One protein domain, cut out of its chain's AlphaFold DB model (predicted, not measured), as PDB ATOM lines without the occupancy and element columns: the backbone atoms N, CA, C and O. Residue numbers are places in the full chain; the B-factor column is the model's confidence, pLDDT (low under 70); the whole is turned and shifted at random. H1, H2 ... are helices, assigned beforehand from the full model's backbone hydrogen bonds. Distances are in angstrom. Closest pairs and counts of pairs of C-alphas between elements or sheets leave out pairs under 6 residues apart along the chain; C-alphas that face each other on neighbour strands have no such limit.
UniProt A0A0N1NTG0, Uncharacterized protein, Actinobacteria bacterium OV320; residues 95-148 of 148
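What this domain is: This is residues 95 to 148 of the 148 residues of an uncharacterized protein of Actinobacteria bacterium OV320 (UniProt A0A0N1NTG0). What shape appears? A long helix, H1, turns a corner into a shorter one, H2, making a flat, open L with residues 143 to 148 as a tail. What builds it? The 54 printed residues have two named helices, H1 then H2, and no named strand; the class is all helix. It is extended, with a radius of gyration of the C-alphas of 19.7 A and spans of 56 by 35 by 5 A.

Where its parts are: Where is H1? H1, residues 95 to 124, runs 43.4 A from C-alpha 95 at (5.381, -12.045, 43.723). Where is H2? H2, residues 128 to 142, runs 21.8 A to C-alpha 142 at (-6.750, -11.066, -5.043).

How they stand to each other: Do the helices touch? H1 and H2 are apart, joined by a tight link of 3 residues. Are their backbones paired? Every O i to N i+4 pair is within hydrogen-bond range in H1, and 10 of 11 in H2.

The domain as a whole: How far does it reach? The C-alphas farthest apart, of Ala 96 and Ala 147, are 57.6 A apart; the printed part has no cut. Where is confidence low? In this model pLDDT is under 70 at residue 101 and residues 128 to 148.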
ATOM      1  N   ASN A  95       4.650 -13.077  44.447       71.69
ATOM      2  CA  ASN A  95       5.381 -12.045  43.723       71.69
ATOM      3  C   ASN A  95       6.523 -12.648  42.881       71.69
ATOM      4  O   ASN A  95       6.745 -12.249  41.742       71.69
ATOM      5  N   ALA A  96       7.215 -13.665  43.403       74.31
ATOM      6  CA  ALA A  96       8.231 -14.415  42.666       74.31
ATOM      7  C   ALA A  96       7.636 -15.179  41.471       74.31
ATOM      8  O   ALA A  96       8.221 -15.156  40.390       74.31
ATOM      9  N   SER A  97       6.465 -15.800  41.644       74.50
ATOM     10  CA  SER A  97       5.727 -16.487  40.573       74.50
ATOM     11  C   SER A  97       5.325 -15.536  39.437       74.50
ATOM     12  O   SER A  97       5.585 -15.831  38.267       74.50
ATOM     13  N   ILE A  98       4.771 -14.367  39.778       70.25
ATOM     14  CA  ILE A  98       4.381 -13.334  38.806       70.25
ATOM     15  C   ILE A  98       5.614 -12.832  38.047       70.25
ATOM     16  O   ILE A  98       5.618 -12.814  36.819       70.25
ATOM     17  N   ASN A  99       6.693 -12.502  38.759       80.25
ATOM     18  CA  ASN A  99       7.930 -12.027  38.134       80.25
ATOM     19  C   ASN A  99       8.576 -13.078  37.217       80.25
ATOM     20  O   ASN A  99       9.137 -12.726  36.180       80.25
ATOM     21  N   ALA A 100       8.496 -14.364  37.573       85.75
ATOM     22  CA  ALA A 100       8.982 -15.445  36.723       85.75
ATOM     23  C   ALA A 100       8.168 -15.559  35.423       85.75
ATOM     24  O   ALA A 100       8.757 -15.693  34.351       85.75
ATOM     25  N   HIS A 101       6.837 -15.441  35.501       69.75
ATOM     26  CA  HIS A 101       5.972 -15.447  34.317       69.75
ATOM     27  C   HIS A 101       6.210 -14.236  33.411       69.75
ATOM     28  O   HIS A 101       6.310 -14.402  32.197       69.75
ATOM     29  N   LEU A 102       6.356 -13.039  33.985       84.56
ATOM     30  CA  LEU A 102       6.647 -11.830  33.209       84.56
ATOM     31  C   LEU A 102       7.979 -11.952  32.460       84.56
ATOM     32  O   LEU A 102       8.037 -11.688  31.262       84.56
ATOM     33  N   ARG A 103       9.028 -12.452  33.126       89.00
ATOM     34  CA  ARG A 103      10.337 -12.668  32.490       89.00
ATOM     35  C   ARG A 103      10.267 -13.684  31.347       89.00
ATOM     36  O   ARG A 103      10.878 -13.467  30.304       89.00
ATOM     37  N   ALA A 104       9.511 -14.768  31.524       85.25
ATOM     38  CA  ALA A 104       9.299 -15.750  30.463       85.25
ATOM     39  C   ALA A 104       8.564 -15.141  29.252       85.25
ATOM     40  O   ALA A 104       8.920 -15.435  28.110       85.25
ATOM     41  N   GLY A 105       7.592 -14.251  29.489       84.81
ATOM     42  CA  GLY A 105       6.914 -13.488  28.436       84.81
ATOM     43  C   GLY A 105       7.870 -12.583  27.655       84.81
ATOM     44  O   GLY A 105       7.939 -12.669  26.432       84.81
ATOM     45  N   GLU A 106       8.691 -11.797  28.353       87.62
ATOM     46  CA  GLU A 106       9.690 -10.916  27.729       87.62
ATOM     47  C   GLU A 106      10.734 -11.685  26.899       87.62
ATOM     48  O   GLU A 106      11.256 -11.181  25.900       87.62
ATOM     49  N   GLU A 107      11.098 -12.898  27.318       85.88
ATOM     50  CA  GLU A 107      12.001 -13.769  26.558       85.88
ATOM     51  C   GLU A 107      11.336 -14.315  25.292       85.88
ATOM     52  O   GLU A 107      11.977 -14.365  24.236       85.88
ATOM     53  N   ALA A 108      10.056 -14.685  25.376       80.69
ATOM     54  CA  ALA A 108       9.280 -15.115  24.221       80.69
ATOM     55  C   ALA A 108       9.136 -13.977  23.197       80.69
ATOM     56  O   ALA A 108       9.425 -14.189  22.018       80.69
ATOM     57  N   GLU A 109       8.803 -12.763  23.640       85.25
ATOM     58  CA  GLU A 109       8.721 -11.579  22.775       85.25
ATOM     59  C   GLU A 109      10.063 -11.264  22.107       85.25
ATOM     60  O   GLU A 109      10.128 -11.077  20.891       85.25
ATOM     61  N   ARG A 110      11.170 -11.299  22.864       92.19
ATOM     62  CA  ARG A 110      12.517 -11.114  22.297       92.19
ATOM     63  C   ARG A 110      12.862 -12.171  21.253       92.19
ATOM     64  O   ARG A 110      13.556 -11.872  20.279       92.19
ATOM     65  N   LYS A 111      12.410 -13.411  21.444       83.69
ATOM     66  CA  LYS A 111      12.630 -14.491  20.480       83.69
ATOM     67  C   LYS A 111      11.825 -14.266  19.202       83.69
ATOM     68  O   LYS A 111      12.383 -14.456  18.126       83.69
ATOM     69  N   VAL A 112      10.572 -13.831  19.315       85.75
ATOM     70  CA  VAL A 112       9.731 -13.477  18.159       85.75
ATOM     71  C   VAL A 112      10.347 -12.311  17.392       85.75
ATOM     72  O   VAL A 112      10.628 -12.461  16.209       85.75
ATOM     73  N   ALA A 113      10.709 -11.221  18.072       86.62
ATOM     74  CA  ALA A 113      11.347 -10.068  17.434       86.62
ATOM     75  C   ALA A 113      12.654 -10.440  16.707       86.62
ATOM     76  O   ALA A 113      12.955  -9.917  15.635       86.62
ATOM     77  N   ARG A 114      13.432 -11.378  17.265       87.69
ATOM     78  CA  ARG A 114      14.632 -11.904  16.600       87.69
ATOM     79  C   ARG A 114      14.285 -12.691  15.337       87.69
ATOM     80  O   ARG A 114      14.977 -12.539  14.336       87.69
ATOM     81  N   LEU A 115      13.260 -13.540  15.386       84.94
ATOM     82  CA  LEU A 115      12.811 -14.294  14.215       84.94
ATOM     83  C   LEU A 115      12.291 -13.356  13.122       84.94
ATOM     84  O   LEU A 115      12.656 -13.549  11.965       84.94
ATOM     85  N   ASP A 116      11.555 -12.307  13.487       85.06
ATOM     86  CA  ASP A 116      11.078 -11.291  12.545       85.06
ATOM     87  C   ASP A 116      12.242 -10.537  11.890       85.06
ATOM     88  O   ASP A 116      12.283 -10.399  10.668       85.06
ATOM     89  N   GLN A 117      13.247 -10.119  12.669       84.00
ATOM     90  CA  GLN A 117      14.456  -9.494  12.120       84.00
ATOM     91  C   GLN A 117      15.229 -10.431  11.187       84.00
ATOM     92  O   GLN A 117      15.727  -9.998  10.150       84.00
ATOM     93  N   MET A 118      15.330 -11.719  11.527       81.94
ATOM     94  CA  MET A 118      15.972 -12.709  10.659       81.94
ATOM     95  C   MET A 118      15.172 -12.947   9.378       81.94
ATOM     96  O   MET A 118      15.774 -13.087   8.316       81.94
ATOM     97  N   ALA A 119      13.842 -12.974   9.461       78.81
ATOM     98  CA  ALA A 119      12.967 -13.103   8.303       78.81
ATOM     99  C   ALA A 119      13.102 -11.891   7.371       78.81
ATOM    100  O   ALA A 119      13.266 -12.071   6.167       78.81
ATOM    101  N   LEU A 120      13.127 -10.674   7.922       81.06
ATOM    102  CA  LEU A 120      13.383  -9.437   7.176       81.06
ATOM    103  C   LEU A 120      14.758  -9.455   6.499       81.06
ATOM    104  O   LEU A 120      14.842  -9.271   5.289       81.06
ATOM    105  N   ALA A 121      15.824  -9.775   7.235       82.50
ATOM    106  CA  ALA A 121      17.173  -9.855   6.674       82.50
ATOM    107  C   ALA A 121      17.311 -10.958   5.606       82.50
ATOM    108  O   ALA A 121      18.095 -10.836   4.664       82.50
ATOM    109  N   TRP A 122      16.565 -12.055   5.747       79.44
ATOM    110  CA  TRP A 122      16.506 -13.106   4.735       79.44
ATOM    111  C   TRP A 122      15.761 -12.639   3.479       79.44
ATOM    112  O   TRP A 122      16.242 -12.887   2.373       79.44
ATOM    113  N   LEU A 123      14.649 -11.915   3.638       74.81
ATOM    114  CA  LEU A 123      13.887 -11.323   2.534       74.81
ATOM    115  C   LEU A 123      14.698 -10.269   1.768       74.81
ATOM    116  O   LEU A 123      14.686 -10.282   0.541       74.81
ATOM    117  N   GLU A 124      15.459  -9.421   2.462       78.31
ATOM    118  CA  GLU A 124      16.355  -8.421   1.850       78.31
ATOM    119  C   GLU A 124      17.501  -9.047   1.043       78.31
ATOM    120  O   GLU A 124      18.101  -8.402   0.183       78.31
ATOM    121  N   ARG A 125      17.824 -10.314   1.311       77.06
ATOM    122  CA  ARG A 125      18.890 -11.051   0.626       77.06
ATOM    123  C   ARG A 125      18.399 -11.796  -0.615       77.06
ATOM    124  O   ARG A 125      19.217 -12.383  -1.331       77.06
ATOM    125  N   LEU A 126      17.092 -11.805  -0.875       75.19
ATOM    126  CA  LEU A 126      16.545 -12.386  -2.093       75.19
ATOM    127  C   LEU A 126      16.834 -11.465  -3.288       75.19
ATOM    128  O   LEU A 126      16.674 -10.253  -3.182       75.19
ATOM    129  N   PRO A 127      17.243 -12.016  -4.442       77.75
ATOM    130  CA  PRO A 127      17.396 -11.223  -5.654       77.75
ATOM    131  C   PRO A 127      16.038 -10.657  -6.098       77.75
ATOM    132  O   PRO A 127      15.026 -11.363  -6.048       77.75
ATOM    133  N   ASP A 128      16.030  -9.414  -6.594       66.81
ATOM    134  CA  ASP A 128      14.818  -8.672  -6.997       66.81
ATOM    135  C   ASP A 128      13.893  -9.461  -7.938       66.81
ATOM    136  O   ASP A 128      12.671  -9.327  -7.890       66.81
ATOM    137  N   THR A 129      14.462 -10.356  -8.749       59.09
ATOM    138  CA  THR A 129      13.729 -11.224  -9.680       59.09
ATOM    139  C   THR A 129      12.752 -12.191  -8.994       59.09
ATOM    140  O   THR A 129      11.752 -12.579  -9.606       59.09
ATOM    141  N   ILE A 130      12.993 -12.573  -7.734       61.28
ATOM    142  CA  ILE A 130      12.094 -13.430  -6.937       61.28
ATOM    143  C   ILE A 130      11.009 -12.591  -6.240       61.28
ATOM    144  O   ILE A 130       9.851 -13.020  -6.148       61.28
ATOM    145  N   LEU A 131      11.340 -11.368  -5.817       58.34
ATOM    146  CA  LEU A 131      10.397 -10.448  -5.172       58.34
ATOM    147  C   LEU A 131       9.310  -9.979  -6.153       58.34
ATOM    148  O   LEU A 131       8.125  -9.976  -5.808       58.34
ATOM    149  N   THR A 132       9.670  -9.706  -7.412       58.50
ATOM    150  CA  THR A 132       8.705  -9.317  -8.457       58.50
ATOM    151  C   THR A 132       7.730 -10.433  -8.833       58.50
ATOM    152  O   THR A 132       6.574 -10.154  -9.146       58.50
ATOM    153  N   LYS A 133       8.162 -11.702  -8.776       58.47
ATOM    154  CA  LYS A 133       7.291 -12.851  -9.078       58.47
ATOM    155  C   LYS A 133       6.270 -13.086  -7.962       58.47
ATOM    156  O   LYS A 133       5.095 -13.292  -8.240       58.47
ATOM    157  N   THR A 134       6.701 -12.957  -6.707       57.78
ATOM    158  CA  THR A 134       5.836 -13.126  -5.526       57.78
ATOM    159  C   THR A 134       4.783 -12.013  -5.415       57.78
ATOM    160  O   THR A 134       3.628 -12.288  -5.099       57.78
ATOM    161  N   ALA A 135       5.138 -10.763  -5.740       58.41
ATOM    162  CA  ALA A 135       4.179  -9.655  -5.793       58.41
ATOM    163  C   ALA A 135       3.154  -9.817  -6.935       58.41
ATOM    164  O   ALA A 135       1.969  -9.546  -6.742       58.41
ATOM    165  N   ALA A 136       3.588 -10.307  -8.103       58.03
ATOM    166  CA  ALA A 136       2.694 -10.596  -9.224       58.03
ATOM    167  C   ALA A 136       1.704 -11.734  -8.906       58.03
ATOM    168  O   ALA A 136       0.517 -11.606  -9.212       58.03
ATOM    169  N   ASP A 137       2.153 -12.799  -8.234       56.59
ATOM    170  CA  ASP A 137       1.291 -13.916  -7.818       56.59
ATOM    171  C   ASP A 137       0.294 -13.509  -6.712       56.59
ATOM    172  O   ASP A 137      -0.868 -13.925  -6.745       56.59
ATOM    173  N   ALA A 138       0.690 -12.635  -5.777       57.41
ATOM    174  CA  ALA A 138      -0.208 -12.108  -4.741       57.41
ATOM    175  C   ALA A 138      -1.324 -11.214  -5.322       57.41
ATOM    176  O   ALA A 138      -2.485 -11.330  -4.925       57.41
ATOM    177  N   ILE A 139      -1.005 -10.373  -6.314       56.44
ATOM    178  CA  ILE A 139      -1.993  -9.539  -7.022       56.44
ATOM    179  C   ILE A 139      -2.943 -10.408  -7.869       56.44
ATOM    180  O   ILE A 139      -4.145 -10.130  -7.934       56.44
ATOM    181  N   HIS A 140      -2.443 -11.496  -8.466       55.34
ATOM    182  CA  HIS A 140      -3.259 -12.434  -9.246       55.34
ATOM    183  C   HIS A 140      -4.247 -13.253  -8.403       55.34
ATOM    184  O   HIS A 140      -5.307 -13.630  -8.909       55.34
ATOM    185  N   HIS A 141      -3.935 -13.518  -7.131       53.62
ATOM    186  CA  HIS A 141      -4.843 -14.222  -6.221       53.62
ATOM    187  C   HIS A 141      -5.980 -13.332  -5.696       53.62
ATOM    188  O   HIS A 141      -7.099 -13.815  -5.537       53.62
ATOM    189  N   ILE A 142      -5.732 -12.032  -5.495       55.94
ATOM    190  CA  ILE A 142      -6.750 -11.066  -5.043       55.94
ATOM    191  C   ILE A 142      -7.753 -10.752  -6.167       55.94
ATOM    192  O   ILE A 142      -8.951 -10.660  -5.930       55.94
ATOM    193  N   THR A 143      -7.296 -10.676  -7.419       57.25
ATOM    194  CA  THR A 143      -8.160 -10.351  -8.572       57.25
ATOM    195  C   THR A 143      -9.024 -11.512  -9.077       57.25
ATOM    196  O   THR A 143      -9.935 -11.284  -9.870       57.25
ATOM    197  N   ARG A 144      -8.787 -12.754  -8.629       55.03
ATOM    198  CA  ARG A 144      -9.570 -13.936  -9.044       55.03
ATOM    199  C   ARG A 144     -10.626 -14.367  -8.005       55.03
ATOM    200  O   ARG A 144     -11.391 -15.284  -8.286       55.03
ATOM    201  N   GLY A 145     -10.681 -13.715  -6.838       49.50
ATOM    202  CA  GLY A 145     -11.599 -14.046  -5.736       49.50
ATOM    203  C   GLY A 145     -12.987 -13.387  -5.780       49.50
ATOM    204  O   GLY A 145     -13.902 -13.931  -5.179       49.50
ATOM    205  N   ASP A 146     -13.172 -12.290  -6.522       49.75
ATOM    206  CA  ASP A 146     -14.414 -11.479  -6.514       49.75
ATOM    207  C   ASP A 146     -15.329 -11.700  -7.734       49.75
ATOM    208  O   ASP A 146     -16.079 -10.819  -8.153       49.75
ATOM    209  N   ALA A 147     -15.285 -12.885  -8.341       51.44
ATOM    210  CA  ALA A 147     -16.177 -13.214  -9.451       51.44
ATOM    211  C   ALA A 147     -16.813 -14.594  -9.293       51.44
ATOM    212  O   ALA A 147     -16.656 -15.422 -10.190       51.44
ATOM    213  N   ARG A 148     -17.527 -14.835  -8.184       44.25
ATOM    214  CA  ARG A 148     -18.693 -15.739  -8.122       44.25
ATOM    215  C   ARG A 148     -19.667 -15.325  -7.032       44.25
ATOM    216  O   ARG A 148     -19.206 -15.139  -5.889       44.25
TER     217      ARG A 148